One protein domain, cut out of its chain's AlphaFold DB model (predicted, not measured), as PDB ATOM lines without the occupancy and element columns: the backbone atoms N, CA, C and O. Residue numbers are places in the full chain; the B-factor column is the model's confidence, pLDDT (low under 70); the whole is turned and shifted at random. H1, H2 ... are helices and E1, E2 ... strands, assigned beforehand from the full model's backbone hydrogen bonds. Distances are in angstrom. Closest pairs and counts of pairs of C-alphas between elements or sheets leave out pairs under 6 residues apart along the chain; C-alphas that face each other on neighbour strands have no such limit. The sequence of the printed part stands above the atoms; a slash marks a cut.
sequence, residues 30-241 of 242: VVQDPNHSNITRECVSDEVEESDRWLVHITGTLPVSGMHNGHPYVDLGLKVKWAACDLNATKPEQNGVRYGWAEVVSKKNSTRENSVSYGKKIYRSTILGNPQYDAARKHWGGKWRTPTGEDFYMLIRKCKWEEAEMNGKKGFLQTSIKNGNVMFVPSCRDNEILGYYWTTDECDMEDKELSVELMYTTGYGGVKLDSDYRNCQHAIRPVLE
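This is residues 30 to 241 of the 242 residues of the protein "Fibrobacter succinogene major domain protein" of Prevotella sp. CAG:279 (UniProt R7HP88). A long, strongly twisted sheet of six strands runs in from one end of the domain, and beyond it comes a second twisted sheet, E10 to E12, with H3 over it; the last residues of H3 reach the first sheet. The small three-stranded sheet E4 to E6 lies to one side, H1 and H2 lie toward the end far from E1, and the long unnamed stretch 84 to 123 leads from E6 out to that far end, where Lys 121 lies. The printed part has 212 residues with three named helices and twelve named strands, in the order E1 to E6, H1, H2, H3, E7 to E12; the class is mixed, helices and strands, and under half of the residues are in named elements. The large sheet has the order E1, E2, E3, E7, E8, E9 and is mixed, while the other two, E4, E5, E6 and E10, E11, E12, are antiparallel. The whole is compact, with a radius of gyration of the C-alphas of 17.2 A and spans of 52 by 40 by 29 A.

E1, residues 30 to 32, E2, residues 39 to 46, and E3, residues 51 to 58, form a meander, each strand the antiparallel neighbour of the one before. N 31 and O 41 are 2.8 A apart, and N 42 and O 55 are 2.8 A apart. E3 is the parallel neighbour of E7, residues 159 to 166, with N 56 and O 163 at 2.9 A. E7, E8, residues 169 to 176, and E9, residues 182 to 186, form another meander, with N 162 and O 173 at 2.9 A and N 174 and O 183 at 2.8 A. E7 bends by 73 degrees at residue 163. E4, residues 66 to 68, E5, residues 71 to 74, and E6, residues 81 to 83, form a third meander; N 68 and O 71 are 2.8 A apart, and N 74 and O 82 are 2.7 A apart. The closest C-alphas of E5 and E9 are those of Val 74 and Met 183, 7.0 A apart. H1, residues 124 to 127, only grazes the sheet of E10, residues 194 to 202, E11, residues 210 to 217, and E12, residues 223 to 229. H2, residues 135 to 140, is on none of the three sheets; its closest C-alpha to E5 is that of Trp 140, 7.6 A from that of His 71. H3, residues 149 to 158, and the sheet E10 E11 E12 make two layers, a helix on one face of a sheet. H3 is over E11 and E12 at a height of 9.4 A over the sheet, and runs along the strands, at 15 degrees to E11 on the local plane. The closest C-alphas of H3 and E8 are those of Lys 158 and Ser 176, 6.1 A apart. E10, E11 and E12 form the fourth meander, with N 197 and O 214 at 2.9 A and N 213 and O 226 at 2.9 A. In H2 and H3 every O i to N i+4 pair is within hydrogen-bond range; H1 is too short for such a pair.

E1 begins at C-alpha 30, (31.037, -21.523, 12.945). E2 is 21.0 A long and E3 22.5 A. H3 runs 14.1 A from C-alpha 149 at (46.924, 3.084, 33.742). E7 is 17.9 A long, E8 21.1 A, E9 13.5 A, E10 22.1 A and E11 20.1 A. E12, 18.6 A long, ends at C-alpha 229, (39.358, 0.514, 47.281).

The two C-alphas farthest apart are those of Val 30 and Lys 121, at 52.0 A. The printed part has no cut. The link from E6 to H1, 40 residues, is long. Residues 239 to 240 pair antiparallel with residues 81 to 82 of E6 and with residues 144 to 145. The mean pLDDT of the printed part is 94.9, and residues 46 to 50 are under 70.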
ATOM      1  N   VAL A  30      29.669 -21.468  12.414       94.12
ATOM      2  CA  VAL A  30      31.037 -21.523  12.945       94.12
ATOM      3  C   VAL A  30      32.040 -21.181  11.849       94.12
ATOM      4  O   VAL A  30      32.013 -21.753  10.760       94.12
ATOM      5  N   VAL A  31      32.958 -20.264  12.153       94.56
ATOM      6  CA  VAL A  31      34.020 -19.800  11.254       94.56
ATOM      7  C   VAL A  31      35.382 -20.063  11.891       94.56
ATOM      8  O   VAL A  31      35.638 -19.667  13.026       94.56
ATOM      9  N   GLN A  32      36.279 -20.716  11.155       96.31
ATOM     10  CA  GLN A  32      37.669 -20.918  11.571       96.31
ATOM     11  C   GLN A  32      38.454 -19.600  11.494       96.31
ATOM     12  O   GLN A  32      38.342 -18.876  10.502       96.31
ATOM     13  N   ASP A  33      39.274 -19.291  12.502       93.12
ATOM     14  CA  ASP A  33      40.206 -18.165  12.413       93.12
ATOM     15  C   ASP A  33      41.271 -18.443  11.331       93.12
ATOM     16  O   ASP A  33      41.887 -19.513  11.338       93.12
ATOM     17  N   PRO A  34      41.510 -17.507  10.395       90.69
ATOM     18  CA  PRO A  34      42.432 -17.731   9.282       90.69
ATOM     19  C   PRO A  34      43.903 -17.822   9.711       90.69
ATOM     20  O   PRO A  34      44.711 -18.390   8.978       90.69
ATOM     21  N   ASN A  35      44.259 -17.265  10.872       90.94
ATOM     22  CA  ASN A  35      45.633 -17.197  11.368       90.94
ATOM     23  C   ASN A  35      45.900 -18.202  12.497       90.94
ATOM     24  O   ASN A  35      47.057 -18.516  12.780       90.94
ATOM     25  N   HIS A  36      44.847 -18.715  13.139       92.75
ATOM     26  CA  HIS A  36      44.955 -19.598  14.295       92.75
ATOM     27  C   HIS A  36      44.059 -20.832  14.141       92.75
ATOM     28  O   HIS A  36      42.846 -20.779  14.322       92.75
ATOM     29  N   SER A  37      44.670 -21.989  13.868       94.31
ATOM     30  CA  SER A  37      43.951 -23.266  13.714       94.31
ATOM     31  C   SER A  37      43.205 -23.711  14.976       94.31
ATOM     32  O   SER A  37      42.274 -24.505  14.902       94.31
ATOM     33  N   ASN A  38      43.589 -23.190  16.139       96.00
ATOM     34  CA  ASN A  38      42.986 -23.509  17.423       96.00
ATOM     35  C   ASN A  38      41.918 -22.502  17.884       96.00
ATOM     36  O   ASN A  38      41.463 -22.599  19.025       96.00
ATOM     37  N   ILE A  39      41.541 -21.553  17.020       97.44
ATOM     38  CA  ILE A  39      40.522 -20.536  17.289       97.44
ATOM     39  C   ILE A  39      39.383 -20.659  16.274       97.44
ATOM     40  O   ILE A  39      39.604 -20.585  15.065       97.44
ATOM     41  N   THR A  40      38.152 -20.777  16.759       97.38
ATOM     42  CA  THR A  40      36.932 -20.663  15.949       97.38
ATOM     43  C   THR A  40      36.035 -19.559  16.499       97.38
ATOM     44  O   THR A  40      36.210 -19.098  17.625       97.38
ATOM     45  N   ARG A  41      35.089 -19.082  15.692       96.44
ATOM     46  CA  ARG A  41      34.068 -18.108  16.087       96.44
ATOM     47  C   ARG A  41      32.700 -18.676  15.773       96.44
ATOM     48  O   ARG A  41      32.457 -19.045  14.632       96.44
ATOM     49  N   GLU A  42      31.833 -18.734  16.769       95.19
ATOM     50  CA  GLU A  42      30.446 -19.165  16.640       95.19
ATOM     51  C   GLU A  42      29.521 -17.948  16.680       95.19
ATOM     52  O   GLU A  42      29.643 -17.097  17.564       95.19
ATOM     53  N   CYS A  43      28.607 -17.853  15.720       91.62
ATOM     54  CA  CYS A  43      27.545 -16.863  15.728       91.62
ATOM     55  C   CYS A  43      26.494 -17.286  16.759       91.62
ATOM     56  O   CYS A  43      25.832 -18.313  16.601       91.62
ATOM     57  N   VAL A  44      26.340 -16.502  17.819       89.06
ATOM     58  CA  VAL A  44      25.374 -16.737  18.891       89.06
ATOM     59  C   VAL A  44      24.366 -15.594  18.920       89.06
ATOM     60  O   VAL A  44      24.721 -14.433  18.729       89.06
ATOM     61  N   SER A  45      23.101 -15.927  19.160       81.94
ATOM     62  CA  SER A  45      22.046 -14.930  19.326       81.94
ATOM     63  C   SER A  45      22.072 -14.385  20.751       81.94
ATOM     64  O   SER A  45      21.977 -15.172  21.698       81.94
ATOM     65  N   ASP A  46      22.130 -13.073  20.903       69.31
ATOM     66  CA  ASP A  46      21.785 -12.408  22.148       69.31
ATOM     67  C   ASP A  46      20.258 -12.318  22.259       69.31
ATOM     68  O   ASP A  46      19.597 -11.642  21.469       69.31
ATOM     69  N   GLU A  47      19.687 -13.054  23.211       67.81
ATOM     70  CA  GLU A  47      18.237 -13.093  23.430       67.81
ATOM     71  C   GLU A  47      17.703 -11.798  24.060       67.81
ATOM     72  O   GLU A  47      16.503 -11.546  24.000       67.81
ATOM     73  N   VAL A  48      18.576 -10.978  24.656       65.31
ATOM     74  CA  VAL A  48      18.201  -9.733  25.337       65.31
ATOM     75  C   VAL A  48      18.279  -8.547  24.381       65.31
ATOM     76  O   VAL A  48      17.384  -7.706  24.379       65.31
ATOM     77  N   GLU A  49      19.329  -8.478  23.561       64.19
ATOM     78  CA  GLU A  49      19.525  -7.380  22.603       64.19
ATOM     79  C   GLU A  49      18.987  -7.680  21.193       64.19
ATOM     80  O   GLU A  49      19.123  -6.842  20.302       64.19
ATOM     81  N   GLU A  50      18.392  -8.863  20.981       67.62
ATOM     82  CA  GLU A  50      17.936  -9.358  19.669       67.62
ATOM     83  C   GLU A  50      19.006  -9.177  18.573       67.62
ATOM     84  O   GLU A  50      18.716  -8.810  17.430       67.62
ATOM     85  N   SER A  51      20.270  -9.409  18.928       73.88
ATOM     86  CA  SER A  51      21.409  -9.193  18.039       73.88
ATOM     87  C   SER A  51      22.287 -10.434  17.944       73.88
ATOM     88  O   SER A  51      22.470 -11.173  18.907       73.88
ATOM     89  N   ASP A  52      22.827 -10.691  16.755       79.00
ATOM     90  CA  ASP A  52      23.809 -11.754  16.563       79.00
ATOM     91  C   ASP A  52      25.202 -11.237  16.947       79.00
ATOM     92  O   ASP A  52      25.636 -10.170  16.497       79.00
ATOM     93  N   ARG A  53      25.936 -12.018  17.742       85.06
ATOM     94  CA  ARG A  53      27.325 -11.735  18.131       85.06
ATOM     95  C   ARG A  53      28.217 -12.951  17.919       85.06
ATOM     96  O   ARG A  53      27.746 -14.074  17.791       85.06
ATOM     97  N   TRP A  54      29.528 -12.735  17.910       89.44
ATOM     98  CA  TRP A  54      30.510 -13.809  17.758       89.44
ATOM     99  C   TRP A  54      31.114 -14.191  19.106       89.44
ATOM    100  O   TRP A  54      31.754 -13.356  19.746       89.44
ATOM    101  N   LEU A  55      30.944 -15.450  19.506       94.19
ATOM    102  CA  LEU A  55      31.674 -16.058  20.615       94.19
ATOM    103  C   LEU A  55      32.917 -16.763  20.069       94.19
ATOM    104  O   LEU A  55      32.826 -17.592  19.164       94.19
ATOM    105  N   VAL A  56      34.085 -16.433  20.608       97.62
ATOM    106  CA  VAL A  56      35.348 -17.063  20.220       97.62
ATOM    107  C   VAL A  56      35.575 -18.330  21.049       97.62
ATOM    108  O   VAL A  56      35.542 -18.282  22.273       97.62
ATOM    109  N   HIS A  57      35.896 -19.446  20.404       98.12
ATOM    110  CA  HIS A  57      36.304 -20.683  21.069       98.12
ATOM    111  C   HIS A  57      37.791 -20.928  20.838       98.12
ATOM    112  O   HIS A  57      38.256 -20.926  19.698       98.12
ATOM    113  N   ILE A  58      38.541 -21.143  21.916       98.50
ATOM    114  CA  ILE A  58      39.990 -21.351  21.896       98.50
ATOM    115  C   ILE A  58      40.296 -22.694  22.553       98.50
ATOM    116  O   ILE A  58      39.962 -22.934  23.714       98.50
ATOM    117  N   THR A  59      40.993 -23.558  21.823       97.44
ATOM    118  CA  THR A  59      41.471 -24.846  22.344       97.44
ATOM    119  C   THR A  59      42.994 -24.866  22.430       97.44
ATOM    120  O   THR A  59      43.696 -24.203  21.667       97.44
ATOM    121  N   GLY A  60      43.545 -25.608  23.388       96.12
ATOM    122  CA  GLY A  60      44.994 -25.747  23.532       96.12
ATOM    123  C   GLY A  60      45.672 -24.451  23.985       96.12
ATOM    124  O   GLY A  60      45.313 -23.889  25.017       96.12
ATOM    125  N   THR A  61      46.701 -24.010  23.255       96.31
ATOM    126  CA  THR A  61      47.592 -22.907  23.658       96.31
ATOM    127  C   THR A  61      47.572 -21.749  22.669       96.31
ATOM    128  O   THR A  61      47.524 -21.965  21.461       96.31
ATOM    129  N   LEU A  62      47.714 -20.522  23.171       97.25
ATOM    130  CA  LEU A  62      47.960 -19.340  22.341       97.25
ATOM    131  C   LEU A  62      49.466 -19.129  22.096       97.25
ATOM    132  O   LEU A  62      50.277 -19.497  22.953       97.25
ATOM    133  N   PRO A  63      49.858 -18.545  20.948       96.62
ATOM    134  CA  PRO A  63      51.256 -18.260  20.653       96.62
ATOM    135  C   PRO A  63      51.829 -17.195  21.598       96.62
ATOM    136  O   PRO A  63      51.139 -16.268  22.016       96.62
ATOM    137  N   VAL A  64      53.125 -17.307  21.889       98.06
ATOM    138  CA  VAL A  64      53.881 -16.341  22.698       98.06
ATOM    139  C   VAL A  64      55.044 -15.782  21.887       98.06
ATOM    140  O   VAL A  64      55.581 -16.451  21.006       98.06
ATOM    141  N   SER A  65      55.443 -14.546  22.172       98.12
ATOM    142  CA  SER A  65      56.518 -13.851  21.453       98.12
ATOM    143  C   SER A  65      57.909 -14.111  22.035       98.12
ATOM    144  O   SER A  65      58.907 -13.781  21.399       98.12
ATOM    145  N   GLY A  66      57.999 -14.661  23.245       98.25
ATOM    146  CA  GLY A  66      59.268 -15.018  23.871       98.25
ATOM    147  C   GLY A  66      59.139 -15.275  25.368       98.25
ATOM    148  O   GLY A  66      58.036 -15.377  25.900       98.25
ATOM    149  N   MET A  67      60.290 -15.363  26.035       97.88
ATOM    150  CA  MET A  67      60.412 -15.620  27.471       97.88
ATOM    151  C   MET A  67      61.262 -14.531  28.130       97.88
ATOM    152  O   MET A  67      62.288 -14.131  27.583       97.88
ATOM    153  N   HIS A  68      60.877 -14.090  29.328       98.00
ATOM    154  CA  HIS A  68      61.707 -13.242  30.186       98.00
ATOM    155  C   HIS A  68      61.676 -13.745  31.624       98.00
ATOM    156  O   HIS A  68      60.609 -13.907  32.212       98.00
ATOM    157  N   ASN A  69      62.856 -13.985  32.194       97.12
ATOM    158  CA  ASN A  69      63.032 -14.505  33.551       97.12
ATOM    159  C   ASN A  69      62.142 -15.723  33.884       97.12
ATOM    160  O   ASN A  69      61.542 -15.784  34.947       97.12
ATOM    161  N   GLY A  70      62.013 -16.667  32.945       97.00
ATOM    162  CA  GLY A  70      61.201 -17.878  33.123       97.00
ATOM    163  C   GLY A  70      59.708 -17.727  32.809       97.00
ATOM    164  O   GLY A  70      58.987 -18.716  32.884       97.00
ATOM    165  N   HIS A  71      59.246 -16.542  32.394       97.88
ATOM    166  CA  HIS A  71      57.831 -16.281  32.118       97.88
ATOM    167  C   HIS A  71      57.580 -15.896  30.652       97.88
ATOM    168  O   HIS A  71      58.324 -15.073  30.105       97.88
ATOM    169  N   PRO A  72      56.547 -16.460  29.999       98.31
ATOM    170  CA  PRO A  72      56.208 -16.128  28.621       98.31
ATOM    171  C   PRO A  72      55.585 -14.736  28.493       98.31
ATOM    172  O   PRO A  72      54.776 -14.320  29.327       98.31
ATOM    173  N   TYR A  73      55.904 -14.048  27.399       98.62
ATOM    174  CA  TYR A  73      55.288 -12.774  27.036       98.62
ATOM    175  C   TYR A  73      54.737 -12.780  25.608       98.62
ATOM    176  O   TYR A  73      55.218 -13.504  24.736       98.62
ATOM    177  N   VAL A  74      53.768 -11.905  25.357       98.62
ATOM    178  CA  VAL A  74      53.208 -11.568  24.049       98.62
ATOM    179  C   VAL A  74      53.543 -10.110  23.739       98.62
ATOM    180  O   VAL A  74      53.258  -9.196  24.517       98.62
ATOM    181  N   ASP A  75      54.173  -9.880  22.593       98.50
ATOM    182  CA  ASP A  75      54.416  -8.547  22.059       98.50
ATOM    183  C   ASP A  75      53.222  -8.124  21.199       98.50
ATOM    184  O   ASP A  75      53.080  -8.538  20.050       98.50
ATOM    185  N   LEU A  76      52.346  -7.289  21.752       98.38
ATOM    186  CA  LEU A  76      51.176  -6.758  21.042       98.38
ATOM    187  C   LEU A  76      51.521  -5.539  20.167       98.38
ATOM    188  O   LEU A  76      50.628  -4.848  19.676       98.38
ATOM    189  N   GLY A  77      52.807  -5.223  19.985       97.81
ATOM    190  CA  GLY A  77      53.270  -4.040  19.265       97.81
ATOM    191  C   GLY A  77      53.087  -2.735  20.049       97.81
ATOM    192  O   GLY A  77      53.141  -1.649  19.459       97.81
ATOM    193  N   LEU A  78      52.858  -2.825  21.360       96.94
ATOM    194  CA  LEU A  78      52.718  -1.692  22.276       96.94
ATOM    195  C   LEU A  78      54.078  -1.316  22.893       96.94
ATOM    196  O   LEU A  78      55.101  -1.939  22.617       96.94
ATOM    197  N   LYS A  79      54.095  -0.275  23.732       96.38
ATOM    198  CA  LYS A  79      55.305   0.179  24.447       96.38
ATOM    199  C   LYS A  79      55.826  -0.857  25.453       96.38
ATOM    200  O   LYS A  79      56.999  -0.839  25.803       96.38
ATOM    201  N   VAL A  80      54.960  -1.760  25.907       98.31
ATOM    202  CA  VAL A  80      55.293  -2.875  26.799       98.31
ATOM    203  C   VAL A  80      54.905  -4.202  26.166       98.31
ATOM    204  O   VAL A  80      54.036  -4.255  25.292       98.31
ATOM    205  N   LYS A  81      55.529  -5.280  26.638       98.62
ATOM    206  CA  LYS A  81      55.119  -6.652  26.312       98.62
ATOM    207  C   LYS A  81      54.295  -7.208  27.468       98.62
ATOM    208  O   LYS A  81      54.615  -6.950  28.625       98.62
ATOM    209  N   TRP A  82      53.247  -7.955  27.162       98.75
ATOM    210  CA  TRP A  82      52.296  -8.455  28.154       98.75
ATOM    211  C   TRP A  82      52.628  -9.887  28.544       98.75
ATOM    212  O   TRP A  82      52.986 -10.686  27.687       98.75
ATOM    213  N   ALA A  83      52.510 -10.236  29.819       98.69
ATOM    214  CA  ALA A  83      52.602 -11.626  30.245       98.69
ATOM    215  C   ALA A  83      51.488 -12.474  29.612       98.69
ATOM    216  O   ALA A  83      50.334 -12.046  29.532       98.69
ATOM    217  N   ALA A  84      51.809 -13.706  29.211       98.44
ATOM    218  CA  ALA A  84      50.808 -14.598  28.620       98.44
ATOM    219  C   ALA A  84      49.762 -15.093  29.642       98.44
ATOM    220  O   ALA A  84      48.659 -15.475  29.257       98.44
ATOM    221  N   CYS A  85      50.076 -15.052  30.941       98.25
ATOM    222  CA  CYS A  85      49.185 -15.433  32.039       98.25
ATOM    223  C   CYS A  85      49.203 -14.397  33.175       98.25
ATOM    224  O   CYS A  85      50.084 -13.535  33.240       98.25
ATOM    225  N   ASP A  86      48.203 -14.470  34.056       98.62
ATOM    226  CA  ASP A  86      48.172 -13.670  35.281       98.62
ATOM    227  C   ASP A  86      49.349 -14.019  36.199       98.62
ATOM    228  O   ASP A  86      49.920 -15.113  36.144       98.62
ATOM    229  N   LEU A  87      49.682 -13.100  37.103       98.44
ATOM    230  CA  LEU A  87      50.704 -13.316  38.115       98.44
ATOM    231  C   LEU A  87      50.388 -14.576  38.942       98.44
ATOM    232  O   LEU A  87      49.312 -14.702  39.530       98.44
ATOM    233  N   ASN A  88      51.356 -15.494  38.999       96.00
ATOM    234  CA  ASN A  88      51.265 -16.819  39.634       96.00
ATOM    235  C   ASN A  88      50.274 -17.814  38.998       96.00
ATOM    236  O   ASN A  88      50.069 -18.891  39.555       96.00
ATOM    237  N   ALA A  89      49.705 -17.510  37.830       97.62
ATOM    238  CA  ALA A  89      49.062 -18.514  36.987       97.62
ATOM    239  C   ALA A  89      50.102 -19.212  36.095       97.62
ATOM    240  O   ALA A  89      51.125 -18.623  35.739       97.62
ATOM    241  N   THR A  90      49.832 -20.460  35.699       96.06
ATOM    242  CA  THR A  90      50.704 -21.215  34.772       96.06
ATOM    243  C   THR A  90      50.163 -21.278  33.347       96.06
ATOM    244  O   THR A  90      50.883 -21.674  32.433       96.06
ATOM    245  N   LYS A  91      48.900 -20.882  33.149       97.75
ATOM    246  CA  LYS A  91      48.216 -20.878  31.853       97.75
ATOM    247  C   LYS A  91      47.349 -19.623  31.690       97.75
ATOM    248  O   LYS A  91      46.911 -19.086  32.709       97.75
ATOM    249  N   PRO A  92      47.085 -19.156  30.456       98.06
ATOM    250  CA  PRO A  92      46.269 -17.963  30.213       98.06
ATOM    251  C   PRO A  92      44.853 -18.044  30.797       98.06
ATOM    252  O   PRO A  92      44.344 -17.044  31.290       98.06
ATOM    253  N   GLU A  93      44.238 -19.226  30.771       97.56
ATOM    254  CA  GLU A  93      42.882 -19.485  31.263       97.56
ATOM    255  C   GLU A  93      42.784 -19.663  32.786       97.56
ATOM    256  O   GLU A  93      41.691 -19.723  33.347       97.56
ATOM    257  N   GLN A  94      43.916 -19.756  33.484       97.62
ATOM    258  CA  GLN A  94      43.933 -19.869  34.938       97.62
ATOM    259  C   GLN A  94      43.923 -18.484  35.578       97.62
ATOM    260  O   GLN A  94      44.738 -17.624  35.241       97.62
ATOM    261  N   ASN A  95      43.044 -18.286  36.558       96.94
ATOM    262  CA  ASN A  95      43.086 -17.086  37.380       96.94
ATOM    263  C   ASN A  95      44.374 -17.061  38.214       96.94
ATOM    264  O   ASN A  95      44.729 -18.050  38.857       96.94
ATOM    265  N   GLY A  96      45.056 -15.917  38.210       97.06
ATOM    266  CA  GLY A  96      46.221 -15.693  39.062       97.06
ATOM    267  C   GLY A  96      45.864 -15.406  40.519       97.06
ATOM    268  O   GLY A  96      44.699 -15.316  40.915       97.06
ATOM    269  N   VAL A  97      46.906 -15.209  41.324       97.38
ATOM    270  CA  VAL A  97      46.757 -14.756  42.711       97.38
ATOM    271  C   VAL A  97      46.311 -13.292  42.723       97.38
ATOM    272  O   VAL A  97      46.764 -12.485  41.908       97.38
ATOM    273  N   ARG A  98      45.428 -12.947  43.663       97.62
ATOM    274  CA  ARG A  98      44.919 -11.584  43.843       97.62
ATOM    275  C   ARG A  98      45.594 -10.886  45.015       97.62
ATOM    276  O   ARG A  98      45.925 -11.530  46.010       97.62
ATOM    277  N   TYR A  99      45.778  -9.580  44.896       98.25
ATOM    278  CA  TYR A  99      46.522  -8.757  45.847       98.25
ATOM    279  C   TYR A  99      45.735  -7.498  46.187       98.25
ATOM    280  O   TYR A  99      44.992  -6.998  45.346       98.25
ATOM    281  N   GLY A 100      45.925  -6.972  47.399       98.06
ATOM    282  CA  GLY A 100      45.597  -5.574  47.679       98.06
ATOM    283  C   GLY A 100      46.515  -4.637  46.897       98.06
ATOM    284  O   GLY A 100      47.597  -5.033  46.455       98.06
ATOM    285  N   TRP A 101      46.103  -3.388  46.713       98.19
ATOM    286  CA  TRP A 101      46.927  -2.431  45.987       98.19
ATOM    287  C   TRP A 101      48.217  -2.122  46.764       98.19
ATOM    288  O   TRP A 101      48.181  -1.897  47.976       98.19
ATOM    289  N   ALA A 102      49.359  -2.121  46.070       97.69
ATOM    290  CA  ALA A 102      50.711  -2.049  46.645       97.69
ATOM    291  C   ALA A 102      51.100  -3.208  47.596       97.69
ATOM    292  O   ALA A 102      52.100  -3.110  48.310       97.69
ATOM    293  N   GLU A 103      50.330  -4.301  47.633       97.94
ATOM    294  CA  GLU A 103      50.677  -5.512  48.379       97.94
ATOM    295  C   GLU A 103      51.486  -6.469  47.506       97.94
ATOM    296  O   GLU A 103      51.158  -6.709  46.345       97.94
ATOM    297  N   VAL A 104      52.481  -7.123  48.102       97.81
ATOM    298  CA  VAL A 104      53.219  -8.219  47.450       97.81
ATOM    299  C   VAL A 104      52.884  -9.592  48.032       97.81
ATOM    300  O   VAL A 104      53.395 -10.608  47.568       97.81
ATOM    301  N   VAL A 105      52.005  -9.647  49.036       96.69
ATOM    302  CA  VAL A 105      51.515 -10.880  49.661       96.69
ATOM    303  C   VAL A 105      49.989 -10.871  49.624       96.69
ATOM    304  O   VAL A 105      49.356  -9.930  50.095       96.69
ATOM    305  N   SER A 106      49.403 -11.923  49.053       95.00
ATOM    306  CA  SER A 106      47.948 -12.104  49.014       95.00
ATOM    307  C   SER A 106      47.389 -12.403  50.402       95.00
ATOM    308  O   SER A 106      48.036 -13.074  51.210       95.00
ATOM    309  N   LYS A 107      46.174 -11.925  50.683       93.62
ATOM    310  CA  LYS A 107      45.529 -12.080  51.993       93.62
ATOM    311  C   LYS A 107      44.242 -12.866  51.836       93.62
ATOM    312  O   LYS A 107      43.442 -12.596  50.956       93.62
ATOM    313  N   LYS A 108      43.981 -13.815  52.735       89.75
ATOM    314  CA  LYS A 108      42.685 -14.515  52.745       89.75
ATOM    315  C   LYS A 108      41.542 -13.565  53.122       89.75
ATOM    316  O   LYS A 108      40.501 -13.573  52.477       89.75
ATOM    317  N   ASN A 109      41.776 -12.723  54.129       90.56
ATOM    318  CA  ASN A 109      40.834 -11.717  54.611       90.56
ATOM    319  C   ASN A 109      41.480 -10.341  54.451       90.56
ATOM    320  O   ASN A 109      42.400 -10.003  55.198       90.56
ATOM    321  N   SER A 110      41.027  -9.572  53.466       90.88
ATOM    322  CA  SER A 110      41.527  -8.218  53.234       90.88
ATOM    323  C   SER A 110      40.591  -7.203  53.878       90.88
ATOM    324  O   SER A 110      39.389  -7.222  53.613       90.88
ATOM    325  N   THR A 111      41.131  -6.337  54.732       95.44
ATOM    326  CA  THR A 111      40.385  -5.269  55.405       95.44
ATOM    327  C   THR A 111      41.110  -3.940  55.231       95.44
ATOM    328  O   THR A 111      42.262  -3.892  54.796       95.44
ATOM    329  N   ARG A 112      40.439  -2.834  55.562       94.81
ATOM    330  CA  ARG A 112      41.048  -1.499  55.499       94.81
ATOM    331  C   ARG A 112      42.221  -1.393  56.475       94.81
ATOM    332  O   ARG A 112      43.276  -0.874  56.131       94.81
ATOM    333  N   GLU A 113      42.066  -1.975  57.661       94.50
ATOM    334  CA  GLU A 113      43.027  -1.920  58.767       94.50
ATOM    335  C   GLU A 113      44.299  -2.720  58.476       94.50
ATOM    336  O   GLU A 113      45.382  -2.344  58.924       94.50
ATOM    337  N   ASN A 114      44.187  -3.825  57.730       94.75
ATOM    338  CA  ASN A 114      45.331  -4.677  57.413       94.75
ATOM    339  C   ASN A 114      45.986  -4.361  56.059       94.75
ATOM    340  O   ASN A 114      46.953  -5.034  55.690       94.75
ATOM    341  N   SER A 115      45.495  -3.352  55.337       95.31
ATOM    342  CA  SER A 115      46.070  -2.897  54.073       95.31
ATOM    343  C   SER A 115      47.365  -2.103  54.286       95.31
ATOM    344  O   SER A 115      47.476  -1.206  55.132       95.31
ATOM    345  N   VAL A 116      48.379  -2.391  53.469       94.81
ATOM    346  CA  VAL A 116      49.640  -1.638  53.476       94.81
ATOM    347  C   VAL A 116      49.486  -0.230  52.912       94.81
ATOM    348  O   VAL A 116      50.336   0.605  53.216       94.81
ATOM    349  N   SER A 117      48.415   0.047  52.162       95.06
ATOM    350  CA  SER A 117      48.255   1.252  51.341       95.06
ATOM    351  C   SER A 117      46.992   2.073  51.612       95.06
ATOM    352  O   SER A 117      46.966   3.256  51.261       95.06
ATOM    353  N   TYR A 118      45.970   1.492  52.248       94.88
ATOM    354  CA  TYR A 118      44.726   2.192  52.574       94.88
ATOM    355  C   TYR A 118      44.983   3.389  53.501       94.88
ATOM    356  O   TYR A 118      45.688   3.266  54.506       94.88
ATOM    357  N   GLY A 119      44.452   4.562  53.141       94.06
ATOM    358  CA  GLY A 119      44.605   5.808  53.899       94.06
ATOM    359  C   GLY A 119      46.026   6.391  53.894       94.06
ATOM    360  O   GLY A 119      46.304   7.366  54.596       94.06
ATOM    361  N   LYS A 120      46.959   5.817  53.121       93.69
ATOM    362  CA  LYS A 120      48.379   6.209  53.103       93.69
ATOM    363  C   LYS A 120      48.754   6.915  51.803       93.69
ATOM    364  O   LYS A 120      48.264   6.595  50.723       93.69
ATOM    365  N   LYS A 121      49.690   7.866  51.899       93.56
ATOM    366  CA  LYS A 121      50.276   8.538  50.730       93.56
ATOM    367  C   LYS A 121      51.295   7.616  50.063       93.56
ATOM    368  O   LYS A 121      52.476   7.652  50.393       93.56
ATOM    369  N   ILE A 122      50.813   6.778  49.155       94.25
ATOM    370  CA  ILE A 122      51.631   5.943  48.276       94.25
ATOM    371  C   ILE A 122      51.394   6.427  46.853       94.25
ATOM    372  O   ILE A 122      50.249   6.613  46.453       94.25
ATOM    373  N   TYR A 123      52.487   6.645  46.129       95.00
ATOM    374  CA  TYR A 123      52.477   7.126  44.756       95.00
ATOM    375  C   TYR A 123      52.901   6.003  43.818       95.00
ATOM    376  O   TYR A 123      53.677   5.122  44.204       95.00
ATOM    377  N   ARG A 124      52.506   6.089  42.551       96.06
ATOM    378  CA  ARG A 124      52.954   5.189  41.488       96.06
ATOM    379  C   ARG A 124      54.467   5.011  41.471       96.06
ATOM    380  O   ARG A 124      54.947   3.900  41.279       96.06
ATOM    381  N   SER A 125      55.233   6.079  41.702       96.19
ATOM    382  CA  SER A 125      56.703   6.036  41.750       96.19
ATOM    383  C   SER A 125      57.265   5.200  42.905       96.19
ATOM    384  O   SER A 125      58.385   4.709  42.803       96.19
ATOM    385  N   THR A 126      56.505   5.010  43.986       96.88
ATOM    386  CA  THR A 126      56.861   4.110  45.090       96.88
ATOM    387  C   THR A 126      56.686   2.646  44.692       96.88
ATOM    388  O   THR A 126      57.457   1.800  45.148       96.88
ATOM    389  N   ILE A 127      55.681   2.355  43.859       97.94
ATOM    390  CA  ILE A 127      55.290   0.997  43.475       97.94
ATOM    391  C   ILE A 127      56.066   0.525  42.255       97.94
ATOM    392  O   ILE A 127      56.698  -0.518  42.318       97.94
ATOM    393  N   LEU A 128      56.022   1.275  41.155       97.25
ATOM    394  CA  LEU A 128      56.430   0.843  39.820       97.25
ATOM    395  C   LEU A 128      57.832   0.205  39.805       97.25
ATOM    396  O   LEU A 128      58.839   0.901  39.913       97.25
ATOM    397  N   GLY A 129      57.894  -1.125  39.659       97.19
ATOM    398  CA  GLY A 129      59.159  -1.865  39.623       97.19
ATOM    399  C   GLY A 129      59.902  -1.965  40.964       97.19
ATOM    400  O   GLY A 129      61.050  -2.404  40.985       97.19
ATOM    401  N   ASN A 130      59.280  -1.600  42.086       97.94
ATOM    402  CA  ASN A 130      59.847  -1.744  43.423       97.94
ATOM    403  C   ASN A 130      59.377  -3.061  44.069       97.94
ATOM    404  O   ASN A 130      58.207  -3.171  44.427       97.94
ATOM    405  N   PRO A 131      60.257  -4.049  44.321       97.94
ATOM    406  CA  PRO A 131      59.858  -5.352  44.865       97.94
ATOM    407  C   PRO A 131      59.266  -5.310  46.286       97.94
ATOM    408  O   PRO A 131      58.805  -6.339  46.773       97.94
ATOM    409  N   GLN A 132      59.290  -4.170  46.985       97.94
ATOM    410  CA  GLN A 132      58.583  -4.019  48.263       97.94
ATOM    411  C   GLN A 132      57.075  -3.772  48.094       97.94
ATOM    412  O   GLN A 132      56.322  -4.071  49.016       97.94
ATOM    413  N   TYR A 133      56.643  -3.266  46.934       98.12
ATOM    414  CA  TYR A 133      55.263  -2.825  46.688       98.12
ATOM    415  C   TYR A 133      54.666  -3.342  45.366       98.12
ATOM    416  O   TYR A 133      53.450  -3.375  45.207       98.12
ATOM    417  N   ASP A 134      55.494  -3.765  44.411       98.56
ATOM    418  CA  ASP A 134      55.092  -4.325  43.119       98.56
ATOM    419  C   ASP A 134      55.187  -5.850  43.157       98.56
ATOM    420  O   ASP A 134      56.278  -6.432  43.173       98.56
ATOM    421  N   ALA A 135      54.027  -6.508  43.179       98.50
ATOM    422  CA  ALA A 135      53.950  -7.959  43.273       98.50
ATOM    423  C   ALA A 135      54.579  -8.651  42.054       98.50
ATOM    424  O   ALA A 135      55.247  -9.673  42.213       98.50
ATOM    425  N   ALA A 136      54.421  -8.102  40.847       98.50
ATOM    426  CA  ALA A 136      55.019  -8.697  39.657       98.50
ATOM    427  C   ALA A 136      56.549  -8.634  39.729       98.50
ATOM    428  O   ALA A 136      57.213  -9.648  39.510       98.50
ATOM    429  N   ARG A 137      57.116  -7.491  40.139       98.25
ATOM    430  CA  ARG A 137      58.564  -7.385  40.368       98.25
ATOM    431  C   ARG A 137      59.029  -8.304  41.493       98.25
ATOM    432  O   ARG A 137      60.079  -8.927  41.362       98.25
ATOM    433  N   LYS A 138      58.276  -8.399  42.592       98.50
ATOM    434  CA  LYS A 138      58.631  -9.239  43.745       98.50
ATOM    435  C   LYS A 138      58.691 -10.724  43.391       98.50
ATOM    436  O   LYS A 138      59.638 -11.391  43.800       98.50
ATOM    437  N   HIS A 139      57.683 -11.231  42.683       98.38
ATOM    438  CA  HIS A 139      57.520 -12.669  42.438       98.38
ATOM    439  C   HIS A 139      58.220 -13.140  41.170       98.38
ATOM    440  O   HIS A 139      58.806 -14.217  41.172       98.38
ATOM    441  N   TRP A 140      58.177 -12.352  40.095       98.12
ATOM    442  CA  TRP A 140      58.754 -12.740  38.805       98.12
ATOM    443  C   TRP A 140      60.085 -12.058  38.508       98.12
ATOM    444  O   TRP A 140      60.759 -12.458  37.566       98.12
ATOM    445  N   GLY A 141      60.498 -11.050  39.283       97.44
ATOM    446  CA  GLY A 141      61.811 -10.418  39.156       97.44
ATOM    447  C   GLY A 141      62.097  -9.820  37.773       97.44
ATOM    448  O   GLY A 141      61.205  -9.448  37.008       97.44
ATOM    449  N   GLY A 142      63.384  -9.714  37.442       96.00
ATOM    450  CA  GLY A 142      63.829  -9.197  36.152       96.00
ATOM    451  C   GLY A 142      63.287  -7.795  35.886       96.00
ATOM    452  O   GLY A 142      63.507  -6.904  36.694       96.00
ATOM    453  N   LYS A 143      62.593  -7.632  34.756       97.12
ATOM    454  CA  LYS A 143      61.997  -6.389  34.241       97.12
ATOM    455  C   LYS A 143      60.456  -6.410  34.334       97.12
ATOM    456  O   LYS A 143      59.779  -5.552  33.770       97.12
ATOM    457  N   TRP A 144      59.895  -7.413  35.015       98.69
ATOM    458  CA  TRP A 144      58.451  -7.556  35.196       98.69
ATOM    459  C   TRP A 144      57.924  -6.533  36.194       98.69
ATOM    460  O   TRP A 144      58.560  -6.268  37.212       98.69
ATOM    461  N   ARG A 145      56.760  -5.959  35.918       98.62
ATOM    462  CA  ARG A 145      56.105  -4.999  36.809       98.62
ATOM    463  C   ARG A 145      54.589  -5.057  36.677       98.62
ATOM    464  O   ARG A 145      54.067  -5.553  35.673       98.62
ATOM    465  N   THR A 146      53.893  -4.530  37.676       98.75
ATOM    466  CA  THR A 146      52.461  -4.240  37.571       98.75
ATOM    467  C   THR A 146      52.245  -3.191  36.462       98.75
ATOM    468  O   THR A 146      53.082  -2.288  36.306       98.75
ATOM    469  N   PRO A 147      51.181  -3.297  35.641       98.62
ATOM    470  CA  PRO A 147      50.887  -2.309  34.602       98.62
ATOM    471  C   PRO A 147      50.563  -0.929  35.179       98.62
ATOM    472  O   PRO A 147      50.064  -0.818  36.296       98.62
ATOM    473  N   THR A 148      50.793   0.123  34.402       98.62
ATOM    474  CA  THR A 148      50.245   1.455  34.684       98.62
ATOM    475  C   THR A 148      48.850   1.598  34.072       98.62
ATOM    476  O   THR A 148      48.433   0.799  33.226       98.62
ATOM    477  N   GLY A 149      48.138   2.662  34.438       98.31
ATOM    478  CA  GLY A 149      46.924   3.084  33.742       98.31
ATOM    479  C   GLY A 149      47.174   3.352  32.252       98.31
ATOM    480  O   GLY A 149      46.355   2.978  31.419       98.31
ATOM    481  N   GLU A 150      48.334   3.914  31.888       98.06
ATOM    482  CA  GLU A 150      48.717   4.137  30.484       98.06
ATOM    483  C   GLU A 150      48.853   2.816  29.706       98.06
ATOM    484  O   GLU A 150      48.385   2.721  28.569       98.06
ATOM    485  N   ASP A 151      49.443   1.779  30.314       98.56
ATOM    486  CA  ASP A 151      49.593   0.472  29.668       98.56
ATOM    487  C   ASP A 151      48.224  -0.123  29.313       98.56
ATOM    488  O   ASP A 151      47.993  -0.528  28.170       98.56
ATOM    489  N   PHE A 152      47.289  -0.127  30.270       98.62
ATOM    490  CA  PHE A 152      45.930  -0.614  30.039       98.62
ATOM    491  C   PHE A 152      45.131   0.287  29.100       98.62
ATOM    492  O   PHE A 152      44.416  -0.226  28.242       98.62
ATOM    493  N   TYR A 153      45.282   1.611  29.182       98.38
ATOM    494  CA  TYR A 153      44.659   2.529  28.230       98.38
ATOM    495  C   TYR A 153      45.063   2.184  26.791       98.38
ATOM    496  O   TYR A 153      44.215   2.083  25.900       98.38
ATOM    497  N   MET A 154      46.355   1.939  26.560       98.19
ATOM    498  CA  MET A 154      46.849   1.531  25.249       98.19
ATOM    499  C   MET A 154      46.329   0.153  24.840       98.19
ATOM    500  O   MET A 154      45.983  -0.028  23.673       98.19
ATOM    501  N   LEU A 155      46.211  -0.790  25.775       98.19
ATOM    502  CA  LEU A 155      45.630  -2.108  25.517       98.19
ATOM    503  C   LEU A 155      44.166  -2.017  25.061       98.19
ATOM    504  O   LEU A 155      43.811  -2.590  24.031       98.19
ATOM    505  N   ILE A 156      43.343  -1.236  25.766       98.19
ATOM    506  CA  ILE A 156      41.935  -0.980  25.419       98.19
ATOM    507  C   ILE A 156      41.832  -0.354  24.024       98.19
ATOM    508  O   ILE A 156      40.997  -0.745  23.214       98.19
ATOM    509  N   ARG A 157      42.684   0.630  23.718       97.94
ATOM    510  CA  ARG A 157      42.594   1.407  22.470       97.94
ATOM    511  C   ARG A 157      43.179   0.710  21.249       97.94
ATOM    512  O   ARG A 157      42.861   1.104  20.127       97.94
ATOM    513  N   LYS A 158      44.105  -0.229  21.444       98.38
ATOM    514  CA  LYS A 158      44.909  -0.827  20.365       98.38
ATOM    515  C   LYS A 158      44.721  -2.335  20.228       98.38
ATOM    516  O   LYS A 158      45.411  -2.948  19.414       98.38
ATOM    517  N   CYS A 159      43.777  -2.917  20.957       98.38
ATOM    518  CA  CYS A 159      43.356  -4.295  20.755       98.38
ATOM    519  C   CYS A 159      41.851  -4.361  20.506       98.38
ATOM    520  O   CYS A 159      41.080  -3.599  21.087       98.38
ATOM    521  N   LYS A 160      41.431  -5.296  19.653       97.06
ATOM    522  CA  LYS A 160      40.042  -5.753  19.604       97.06
ATOM    523  C   LYS A 160      39.806  -6.663  20.807       97.06
ATOM    524  O   LYS A 160      40.656  -7.505  21.077       97.06
ATOM    525  N   TRP A 161      38.676  -6.499  21.486       96.88
ATOM    526  CA  TRP A 161      38.231  -7.369  22.574       96.88
ATOM    527  C   TRP A 161      37.039  -8.185  22.078       96.88
ATOM    528  O   TRP A 161      36.037  -7.613  21.654       96.88
ATOM    529  N   GLU A 162      37.173  -9.506  22.079       95.50
ATOM    530  CA  GLU A 162      36.135 -10.445  21.649       95.50
ATOM    531  C   GLU A 162      35.826 -11.397  22.802       95.50
ATOM    532  O   GLU A 162      36.750 -11.947  23.407       95.50
ATOM    533  N   GLU A 163      34.546 -11.574  23.132       95.62
ATOM    534  CA  GLU A 163      34.144 -12.574  24.121       95.62
ATOM    535  C   GLU A 163      34.655 -13.945  23.700       95.62
ATOM    536  O   GLU A 163      34.518 -14.340  22.539       95.62
ATOM    537  N   ALA A 164      35.258 -14.661  24.641       96.81
ATOM    538  CA  ALA A 164      35.935 -15.902  24.341       96.81
ATOM    539  C   ALA A 164      35.775 -16.940  25.449       96.81
ATOM    540  O   ALA A 164      35.678 -16.611  26.633       96.81
ATOM    541  N   GLU A 165      35.841 -18.205  25.061       97.38
ATOM    542  CA  GLU A 165      36.045 -19.336  25.949       97.38
ATOM    543  C   GLU A 165      37.342 -20.053  25.566       97.38
ATOM    544  O   GLU A 165      37.494 -20.531  24.443       97.38
ATOM    545  N   MET A 166      38.295 -20.121  26.497       98.00
ATOM    546  CA  MET A 166      39.558 -20.834  26.321       98.00
ATOM    547  C   MET A 166      39.608 -22.047  27.238       98.00
ATOM    548  O   MET A 166      39.610 -21.897  28.459       98.00
ATOM    549  N   ASN A 167      39.663 -23.250  26.659       97.31
ATOM    550  CA  ASN A 167      39.701 -24.516  27.404       97.31
ATOM    551  C   ASN A 167      38.609 -24.611  28.499       97.31
ATOM    552  O   ASN A 167      38.878 -25.068  29.611       97.31
ATOM    553  N   GLY A 168      37.392 -24.139  28.211       95.12
ATOM    554  CA  GLY A 168      36.271 -24.125  29.159       95.12
ATOM    555  C   GLY A 168      36.224 -22.920  30.106       95.12
ATOM    556  O   GLY A 168      35.289 -22.803  30.897       95.12
ATOM    557  N   LYS A 169      37.204 -22.006  30.063       97.25
ATOM    558  CA  LYS A 169      37.177 -20.767  30.851       97.25
ATOM    559  C   LYS A 169      36.712 -19.591  30.003       97.25
ATOM    560  O   LYS A 169      37.364 -19.228  29.028       97.25
ATOM    561  N   LYS A 170      35.644 -18.926  30.443       97.50
ATOM    562  CA  LYS A 170      35.171 -17.665  29.856       97.50
ATOM    563  C   LYS A 170      36.149 -16.517  30.103       97.50
ATOM    564  O   LYS A 170      36.784 -16.460  31.156       97.50
ATOM    565  N   GLY A 171      36.223 -15.572  29.178       97.44
ATOM    566  CA  GLY A 171      37.071 -14.388  29.258       97.44
ATOM    567  C   GLY A 171      37.003 -13.552  27.983       97.44
ATOM    568  O   GLY A 171      36.019 -13.607  27.250       97.44
ATOM    569  N   PHE A 172      38.060 -12.795  27.708       97.88
ATOM    570  CA  PHE A 172      38.202 -12.052  26.456       97.88
ATOM    571  C   PHE A 172      39.461 -12.477  25.705       97.88
ATOM    572  O   PHE A 172      40.549 -12.548  26.287       97.88
ATOM    573  N   LEU A 173      39.318 -12.689  24.396       98.31
ATOM    574  CA  LEU A 173      40.432 -12.686  23.459       98.31
ATOM    575  C   LEU A 173      40.740 -11.240  23.078       98.31
ATOM    576  O   LEU A 173      39.863 -10.487  22.652       98.31
ATOM    577  N   GLN A 174      42.003 -10.867  23.215       98.31
ATOM    578  CA  GLN A 174      42.519  -9.577  22.802       98.31
ATOM    579  C   GLN A 174      43.402  -9.760  21.581       98.31
ATOM    580  O   GLN A 174      44.384 -10.497  21.643       98.31
ATOM    581  N   THR A 175      43.083  -9.054  20.502       98.19
ATOM    582  CA  THR A 175      43.833  -9.121  19.242       98.19
ATOM    583  C   THR A 175      44.427  -7.758  18.937       98.19
ATOM    584  O   THR A 175      43.691  -6.784  18.763       98.19
ATOM    585  N   SER A 176      45.756  -7.668  18.859       98.38
ATOM    586  CA  SER A 176      46.439  -6.422  18.508       98.38
ATOM    587  C   SER A 176      46.045  -5.964  17.110       98.38
ATOM    588  O   SER A 176      46.232  -6.684  16.131       98.38
ATOM    589  N   ILE A 177      45.599  -4.713  16.991       97.94
ATOM    590  CA  ILE A 177      45.320  -4.117  15.676       97.94
ATOM    591  C   ILE A 177      46.603  -3.807  14.894       97.94
ATOM    592  O   ILE A 177      46.541  -3.504  13.707       97.94
ATOM    593  N   LYS A 178      47.766  -3.818  15.560       97.25
ATOM    594  CA  LYS A 178      49.047  -3.434  14.957       97.25
ATOM    595  C   LYS A 178      49.768  -4.612  14.318       97.25
ATOM    596  O   LYS A 178      50.365  -4.436  13.262       97.25
ATOM    597  N   ASN A 179      49.770  -5.772  14.970       97.44
ATOM    598  CA  ASN A 179      50.513  -6.942  14.494       97.44
ATOM    599  C   ASN A 179      49.704  -8.246  14.485       97.44
ATOM    600  O   ASN A 179      50.256  -9.271  14.109       97.44
ATOM    601  N   GLY A 180      48.429  -8.226  14.884       97.50
ATOM    602  CA  GLY A 180      47.574  -9.414  14.899       97.50
ATOM    603  C   GLY A 180      47.878 -10.412  16.019       97.50
ATOM    604  O   GLY A 180      47.170 -11.406  16.124       97.50
ATOM    605  N   ASN A 181      48.880 -10.162  16.871       98.38
ATOM    606  CA  ASN A 181      49.168 -11.046  17.998       98.38
ATOM    607  C   ASN A 181      48.013 -11.042  18.998       98.38
ATOM    608  O   ASN A 181      47.368 -10.011  19.221       98.38
ATOM    609  N   VAL A 182      47.795 -12.199  19.620       98.44
ATOM    610  CA  VAL A 182      46.646 -12.454  20.485       98.44
ATOM    611  C   VAL A 182      47.051 -12.776  21.919       98.44
ATOM    612  O   VAL A 182      48.090 -13.388  22.162       98.44
ATOM    613  N   MET A 183      46.211 -12.393  22.877       98.19
ATOM    614  CA  MET A 183      46.321 -12.795  24.280       98.19
ATOM    615  C   MET A 183      44.931 -13.013  24.882       98.19
ATOM    616  O   MET A 183      43.981 -12.338  24.499       98.19
ATOM    617  N   PHE A 184      44.816 -13.922  25.849       98.69
ATOM    618  CA  PHE A 184      43.568 -14.184  26.565       98.69
ATOM    619  C   PHE A 184      43.633 -13.679  28.013       98.69
ATOM    620  O   PHE A 184      44.644 -13.876  28.701       98.69
ATOM    621  N   VAL A 185      42.541 -13.063  28.475       98.31
ATOM    622  CA  VAL A 185      42.332 -12.701  29.886       98.31
ATOM    623  C   VAL A 185      41.117 -13.447  30.455       98.31
ATOM    624  O   VAL A 185      40.020 -13.320  29.906       98.31
ATOM    625  N   PRO A 186      41.281 -14.237  31.534       98.12
ATOM    626  CA  PRO A 186      40.217 -15.075  32.069       98.12
ATOM    627  C   PRO A 186      39.220 -14.257  32.889       98.12
ATOM    628  O   PRO A 186      39.579 -13.308  33.582       98.12
ATOM    629  N   SER A 187      37.958 -14.667  32.891       97.44
ATOM    630  CA  SER A 187      36.985 -14.188  33.868       97.44
ATOM    631  C   SER A 187      37.368 -14.660  35.270       97.44
ATOM    632  O   SER A 187      37.824 -15.787  35.468       97.44
ATOM    633  N   CYS A 188      37.161 -13.816  36.275       94.88
ATOM    634  CA  CYS A 188      37.260 -14.183  37.684       94.88
ATOM    635  C   CYS A 188      35.973 -14.817  38.239       94.88
ATOM    636  O   CYS A 188      35.951 -15.209  39.405       94.88
ATOM    637  N   ARG A 189      34.915 -14.914  37.423       90.00
ATOM    638  CA  ARG A 189      33.625 -15.540  37.747       90.00
ATOM    639  C   ARG A 189      33.234 -16.538  36.658       90.00
ATOM    640  O   ARG A 189      33.690 -16.431  35.524       90.00
ATOM    641  N   ASP A 190      32.382 -17.499  36.996       84.50
ATOM    642  CA  ASP A 190      31.977 -18.552  36.050       84.50
ATOM    643  C   ASP A 190      30.654 -18.220  35.327       84.50
ATOM    644  O   ASP A 190      30.443 -18.580  34.163       84.50
ATOM    645  N   ASN A 191      29.777 -17.459  35.989       85.06
ATOM    646  CA  ASN A 191      28.440 -17.139  35.478       85.06
ATOM    647  C   ASN A 191      28.422 -15.939  34.519       85.06
ATOM    648  O   ASN A 191      27.510 -15.823  33.711       85.06
ATOM    649  N   GLU A 192      29.438 -15.082  34.572       88.44
ATOM    650  CA  GLU A 192      29.594 -13.900  33.721       88.44
ATOM    651  C   GLU A 192      31.077 -13.704  33.387       88.44
ATOM    652  O   GLU A 192      31.951 -14.151  34.139       88.44
ATOM    653  N   ILE A 193      31.377 -13.033  32.272       94.75
ATOM    654  CA  ILE A 193      32.734 -12.541  32.046       94.75
ATOM    655  C   ILE A 193      32.886 -11.278  32.883       94.75
ATOM    656  O   ILE A 193      32.223 -10.284  32.619       94.75
ATOM    657  N   LEU A 194      33.753 -11.334  33.891       96.12
ATOM    658  CA  LEU A 194      34.095 -10.213  34.753       96.12
ATOM    659  C   LEU A 194      35.551 -10.338  35.181       96.12
ATOM    660  O   LEU A 194      35.968 -11.402  35.640       96.12
ATOM    661  N   GLY A 195      36.321  -9.261  35.117       97.00
ATOM    662  CA  GLY A 195      37.663  -9.250  35.677       97.00
ATOM    663  C   GLY A 195      38.143  -7.872  36.081       97.00
ATOM    664  O   GLY A 195      37.634  -6.851  35.624       97.00
ATOM    665  N   TYR A 196      39.126  -7.906  36.975       97.75
ATOM    666  CA  TYR A 196      39.686  -6.752  37.658       97.75
ATOM    667  C   TYR A 196      41.195  -6.919  37.734       97.75
ATOM    668  O   TYR A 196      41.677  -7.941  38.255       97.75
ATOM    669  N   TYR A 197      41.923  -5.924  37.235       98.69
ATOM    670  CA  TYR A 197      43.376  -5.876  37.290       98.69
ATOM    671  C   TYR A 197      43.863  -4.576  37.910       98.69
ATOM    672  O   TYR A 197      43.494  -3.493  37.462       98.69
ATOM    673  N   TRP A 198      44.765  -4.685  38.884       98.69
ATOM    674  CA  TRP A 198      45.401  -3.500  39.442       98.69
ATOM    675  C   TRP A 198      46.317  -2.815  38.436       98.69
ATOM    676  O   TRP A 198      47.089  -3.468  37.726       98.69
ATOM    677  N   THR A 199      46.286  -1.485  38.463       98.69
ATOM    678  CA  THR A 199      47.361  -0.651  37.931       98.69
ATOM    679  C   THR A 199      48.261  -0.166  39.070       98.69
ATOM    680  O   THR A 199      47.916  -0.283  40.246       98.69
ATOM    681  N   THR A 200      49.416   0.409  38.755       98.19
ATOM    682  CA  THR A 200      50.265   1.095  39.742       98.19
ATOM    683  C   THR A 200      49.780   2.495  40.113       98.19
ATOM    684  O   THR A 200      50.425   3.142  40.932       98.19
ATOM    685  N   ASP A 201      48.720   2.992  39.484       97.81
ATOM    686  CA  ASP A 201      48.300   4.385  39.574       97.81
ATOM    687  C   ASP A 201      47.348   4.578  40.761       97.81
ATOM    688  O   ASP A 201      46.343   3.879  40.919       97.81
ATOM    689  N   GLU A 202      47.692   5.525  41.625       95.25
ATOM    690  CA  GLU A 202      46.827   6.010  42.687       95.25
ATOM    691  C   GLU A 202      45.626   6.774  42.111       95.25
ATOM    692  O   GLU A 202      45.748   7.523  41.141       95.25
ATOM    693  N   CYS A 203      44.459   6.607  42.731       91.25
ATOM    694  CA  CYS A 203      43.328   7.511  42.560       91.25
ATOM    695  C   CYS A 203      43.299   8.473  43.755       91.25
ATOM    696  O   CYS A 203      43.882   8.155  44.794       91.25
ATOM    697  N   ASP A 204      42.659   9.628  43.566       76.12
ATOM    698  CA  ASP A 204      42.369  10.679  44.550       76.12
ATOM    699  C   ASP A 204      43.194  10.652  45.859       76.12
ATOM    700  O   ASP A 204      43.005   9.839  46.774       76.12
ATOM    701  N   MET A 205      44.114  11.610  45.971       75.25
ATOM    702  CA  MET A 205      45.038  11.704  47.099       75.25
ATOM    703  C   MET A 205      44.478  12.452  48.313       75.25
ATOM    704  O   MET A 205      45.175  12.530  49.337       75.25
ATOM    705  N   GLU A 206      43.255  12.982  48.233       82.00
ATOM    706  CA  GLU A 206      42.571  13.551  49.394       82.00
ATOM    707  C   GLU A 206      42.214  12.432  50.375       82.00
ATOM    708  O   GLU A 206      42.787  12.384  51.475       82.00
ATOM    709  N   ASP A 207      41.428  11.455  49.924       82.06
ATOM    710  CA  ASP A 207      40.988  10.330  50.753       82.06
ATOM    711  C   ASP A 207      42.039   9.208  50.835       82.06
ATOM    712  O   ASP A 207      42.213   8.591  51.886       82.06
ATOM    713  N   LYS A 208      42.855   9.002  49.784       91.75
ATOM    714  CA  LYS A 208      43.948   7.994  49.749       91.75
ATOM    715  C   LYS A 208      43.451   6.551  49.918       91.75
ATOM    716  O   LYS A 208      44.193   5.676  50.380       91.75
ATOM    717  N   GLU A 209      42.198   6.304  49.564       93.94
ATOM    718  CA  GLU A 209      41.530   5.015  49.755       93.94
ATOM    719  C   GLU A 209      41.377   4.229  48.456       93.94
ATOM    720  O   GLU A 209      41.278   3.007  48.508       93.94
ATOM    721  N   LEU A 210      41.404   4.911  47.308       96.19
ATOM    722  CA  LEU A 210      41.144   4.336  45.992       96.19
ATOM    723  C   LEU A 210      42.420   4.244  45.149       96.19
ATOM    724  O   LEU A 210      43.362   5.030  45.312       96.19
ATOM    725  N   SER A 211      42.436   3.288  44.228       97.44
ATOM    726  CA  SER A 211      43.433   3.193  43.162       97.44
ATOM    727  C   SER A 211      42.806   2.790  41.848       97.44
ATOM    728  O   SER A 211      41.699   2.257  41.814       97.44
ATOM    729  N   VAL A 212      43.521   3.075  40.763       98.00
ATOM    730  CA  VAL A 212      43.042   2.800  39.414       98.00
ATOM    731  C   VAL A 212      43.154   1.306  39.121       98.00
ATOM    732  O   VAL A 212      44.207   0.685  39.319       98.00
ATOM    733  N   GLU A 213      42.080   0.747  38.581       97.75
ATOM    734  CA  GLU A 213      42.007  -0.617  38.074       97.75
ATOM    735  C   GLU A 213      41.544  -0.650  36.613       97.75
ATOM    736  O   GLU A 213      40.913   0.280  36.113       97.75
ATOM    737  N   LEU A 214      41.849  -1.746  35.920       98.31
ATOM    738  CA  LEU A 214      41.119  -2.151  34.724       98.31
ATOM    739  C   LEU A 214      39.957  -3.051  35.154       98.31
ATOM    740  O   LEU A 214      40.199  -4.120  35.715       98.31
ATOM    741  N   MET A 215      38.738  -2.673  34.776       97.19
ATOM    742  CA  MET A 215      37.548  -3.520  34.834       97.19
ATOM    743  C   MET A 215      37.152  -3.941  33.412       97.19
ATOM    744  O   MET A 215      37.122  -3.117  32.493       97.19
ATOM    745  N   TYR A 216      36.803  -5.214  33.227       96.69
ATOM    746  CA  TYR A 216      36.072  -5.674  32.043       96.69
ATOM    747  C   TYR A 216      34.892  -6.550  32.430       96.69
ATOM    748  O   TYR A 216      35.010  -7.391  33.321       96.69
ATOM    749  N   THR A 217      33.779  -6.385  31.723       94.94
ATOM    750  CA  THR A 217      32.584  -7.209  31.887       94.94
ATOM    751  C   THR A 217      31.791  -7.335  30.587       94.94
ATOM    752  O   THR A 217      31.855  -6.443  29.740       94.94
ATOM    753  N   THR A 218      31.041  -8.428  30.431       89.69
ATOM    754  CA  THR A 218      29.947  -8.519  29.439       89.69
ATOM    755  C   THR A 218      28.651  -7.878  29.930       89.69
ATOM    756  O   THR A 218      27.722  -7.703  29.153       89.69
ATOM    757  N   GLY A 219      28.563  -7.548  31.220       82.88
ATOM    758  CA  GLY A 219      27.457  -6.785  31.788       82.88
ATOM    759  C   GLY A 219      27.611  -5.276  31.577       82.88
ATOM    760  O   GLY A 219      28.332  -4.791  30.703       82.88
ATOM    761  N   TYR A 220      26.946  -4.502  32.433       73.06
ATOM    762  CA  TYR A 220      26.997  -3.045  32.364       73.06
ATOM    763  C   TYR A 220      28.406  -2.515  32.674       73.06
ATOM    764  O   TYR A 220      28.946  -2.759  33.752       73.06
ATOM    765  N   GLY A 221      28.984  -1.748  31.745       75.19
ATOM    766  CA  GLY A 221      30.264  -1.054  31.936       75.19
ATOM    767  C   GLY A 221      31.376  -1.440  30.959       75.19
ATOM    768  O   GLY A 221      32.332  -0.674  30.842       75.19
ATOM    769  N   GLY A 222      31.238  -2.551  30.224       90.00
ATOM    770  CA  GLY A 222      32.185  -2.958  29.181       90.00
ATOM    771  C   GLY A 222      33.628  -3.070  29.689       90.00
ATOM    772  O   GLY A 222      33.865  -3.593  30.774       90.00
ATOM    773  N   VAL A 223      34.592  -2.577  28.903       95.56
ATOM    774  CA  VAL A 223      36.022  -2.531  29.260       95.56
ATOM    775  C   VAL A 223      36.441  -1.085  29.525       95.56
ATOM    776  O   VAL A 223      36.344  -0.242  28.631       95.56
ATOM    777  N   LYS A 224      36.940  -0.787  30.728       96.88
ATOM    778  CA  LYS A 224      37.329   0.574  31.127       96.88
ATOM    779  C   LYS A 224      38.359   0.594  32.253       96.88
ATOM    780  O   LYS A 224      38.514  -0.374  32.993       96.88
ATOM    781  N   LEU A 225      39.031   1.734  32.390       97.62
ATOM    782  CA  LEU A 225      39.690   2.083  33.643       97.62
ATOM    783  C   LEU A 225      38.643   2.621  34.619       97.62
ATOM    784  O   LEU A 225      37.803   3.435  34.230       97.62
ATOM    785  N   ASP A 226      38.708   2.156  35.855       95.69
ATOM    786  CA  ASP A 226      37.843   2.565  36.960       95.69
ATOM    787  C   ASP A 226      38.691   2.714  38.234       95.69
ATOM    788  O   ASP A 226      39.925   2.670  38.181       95.69
ATOM    789  N   SER A 227      38.046   2.906  39.378       95.38
ATOM    790  CA  SER A 227      38.698   2.925  40.683       95.38
ATOM    791  C   SER A 227      38.029   1.970  41.660       95.38
ATOM    792  O   SER A 227      36.804   1.945  41.745       95.38
ATOM    793  N   ASP A 228      38.832   1.275  42.461       96.38
ATOM    794  CA  ASP A 228      38.348   0.486  43.597       96.38
ATOM    795  C   ASP A 228      39.202   0.762  44.844       96.38
ATOM    796  O   ASP A 228      40.299   1.336  44.781       96.38
ATOM    797  N   TYR A 229      38.684   0.376  46.005       96.56
ATOM    798  CA  TYR A 229      39.358   0.514  47.281       96.56
ATOM    799  C   TYR A 229      40.660  -0.279  47.301       96.56
ATOM    800  O   TYR A 229      40.722  -1.451  46.945       96.56
ATOM    801  N   ARG A 230      41.721   0.332  47.824       96.56
ATOM    802  CA  ARG A 230      43.073  -0.244  47.873       96.56
ATOM    803  C   ARG A 230      43.167  -1.551  48.670       96.56
ATOM    804  O   ARG A 230      44.145  -2.284  48.530       96.56
ATOM    805  N   ASN A 231      42.182  -1.854  49.520       95.62
ATOM    806  CA  ASN A 231      42.082  -3.135  50.224       95.62
ATOM    807  C   ASN A 231      41.344  -4.221  49.418       95.62
ATOM    808  O   ASN A 231      41.379  -5.383  49.825       95.62
ATOM    809  N   CYS A 232      40.676  -3.896  48.313       96.50
ATOM    810  CA  CYS A 232      40.107  -4.895  47.412       96.50
ATOM    811  C   CYS A 232      41.212  -5.750  46.788       96.50
ATOM    812  O   CYS A 232      42.373  -5.351  46.709       96.50
ATOM    813  N   GLN A 233      40.863  -6.978  46.403       96.50
ATOM    814  CA  GLN A 233      41.828  -7.927  45.860       96.50
ATOM    815  C   GLN A 233      41.593  -8.164  44.377       96.50
ATOM    816  O   GLN A 233      40.652  -8.861  43.989       96.50
ATOM    817  N   HIS A 234      42.509  -7.653  43.560       97.94
ATOM    818  CA  HIS A 234      42.475  -7.811  42.111       97.94
ATOM    819  C   HIS A 234      43.681  -8.597  41.620       97.94
ATOM    820  O   HIS A 234      44.686  -8.752  42.320       97.94
ATOM    821  N   ALA A 235      43.538  -9.167  40.428       98.38
ATOM    822  CA  ALA A 235      44.636  -9.873  39.794       98.38
ATOM    823  C   ALA A 235      45.670  -8.860  39.281       98.38
ATOM    824  O   ALA A 235      45.421  -7.655  39.202       98.38
ATOM    825  N   ILE A 236      46.841  -9.354  38.900       98.75
ATOM    826  CA  ILE A 236      47.854  -8.566  38.198       98.75
ATOM    827  C   ILE A 236      48.188  -9.324  36.924       98.75
ATOM    828  O   ILE A 236      48.502 -10.512  36.983       98.75
ATOM    829  N   ARG A 237      48.128  -8.638  35.782       98.69
ATOM    830  CA  ARG A 237      48.629  -9.133  34.500       98.69
ATOM    831  C   ARG A 237      49.975  -8.452  34.233       98.69
ATOM    832  O   ARG A 237      49.963  -7.300  33.813       98.69
ATOM    833  N   PRO A 238      51.122  -9.087  34.535       98.81
ATOM    834  CA  PRO A 238      52.412  -8.406  34.477       98.81
ATOM    835  C   PRO A 238      52.741  -7.877  33.083       98.81
ATOM    836  O   PRO A 238      52.389  -8.484  32.070       98.81
ATOM    837  N   VAL A 239      53.489  -6.779  33.037       98.81
ATOM    838  CA  VAL A 239      54.085  -6.259  31.805       98.81
ATOM    839  C   VAL A 239      55.597  -6.179  31.935       98.81
ATOM    840  O   VAL A 239      56.146  -5.994  33.024       98.81
ATOM    841  N   LEU A 240      56.270  -6.348  30.806       97.56
ATOM    842  CA  LEU A 240      57.714  -6.282  30.676       97.56
ATOM    843  C   LEU A 240      58.100  -4.909  30.123       97.56
ATOM    844  O   LEU A 240      57.694  -4.544  29.013       97.56
ATOM    845  N   GLU A 241      58.884  -4.157  30.896       88.94
ATOM    846  CA  GLU A 241      59.475  -2.900  30.432       88.94
ATOM    847  C   GLU A 241      60.533  -3.168  29.350       88.94
ATOM    848  O   GLU A 241      61.270  -4.157  29.414       88.94
TER     849      GLU A 241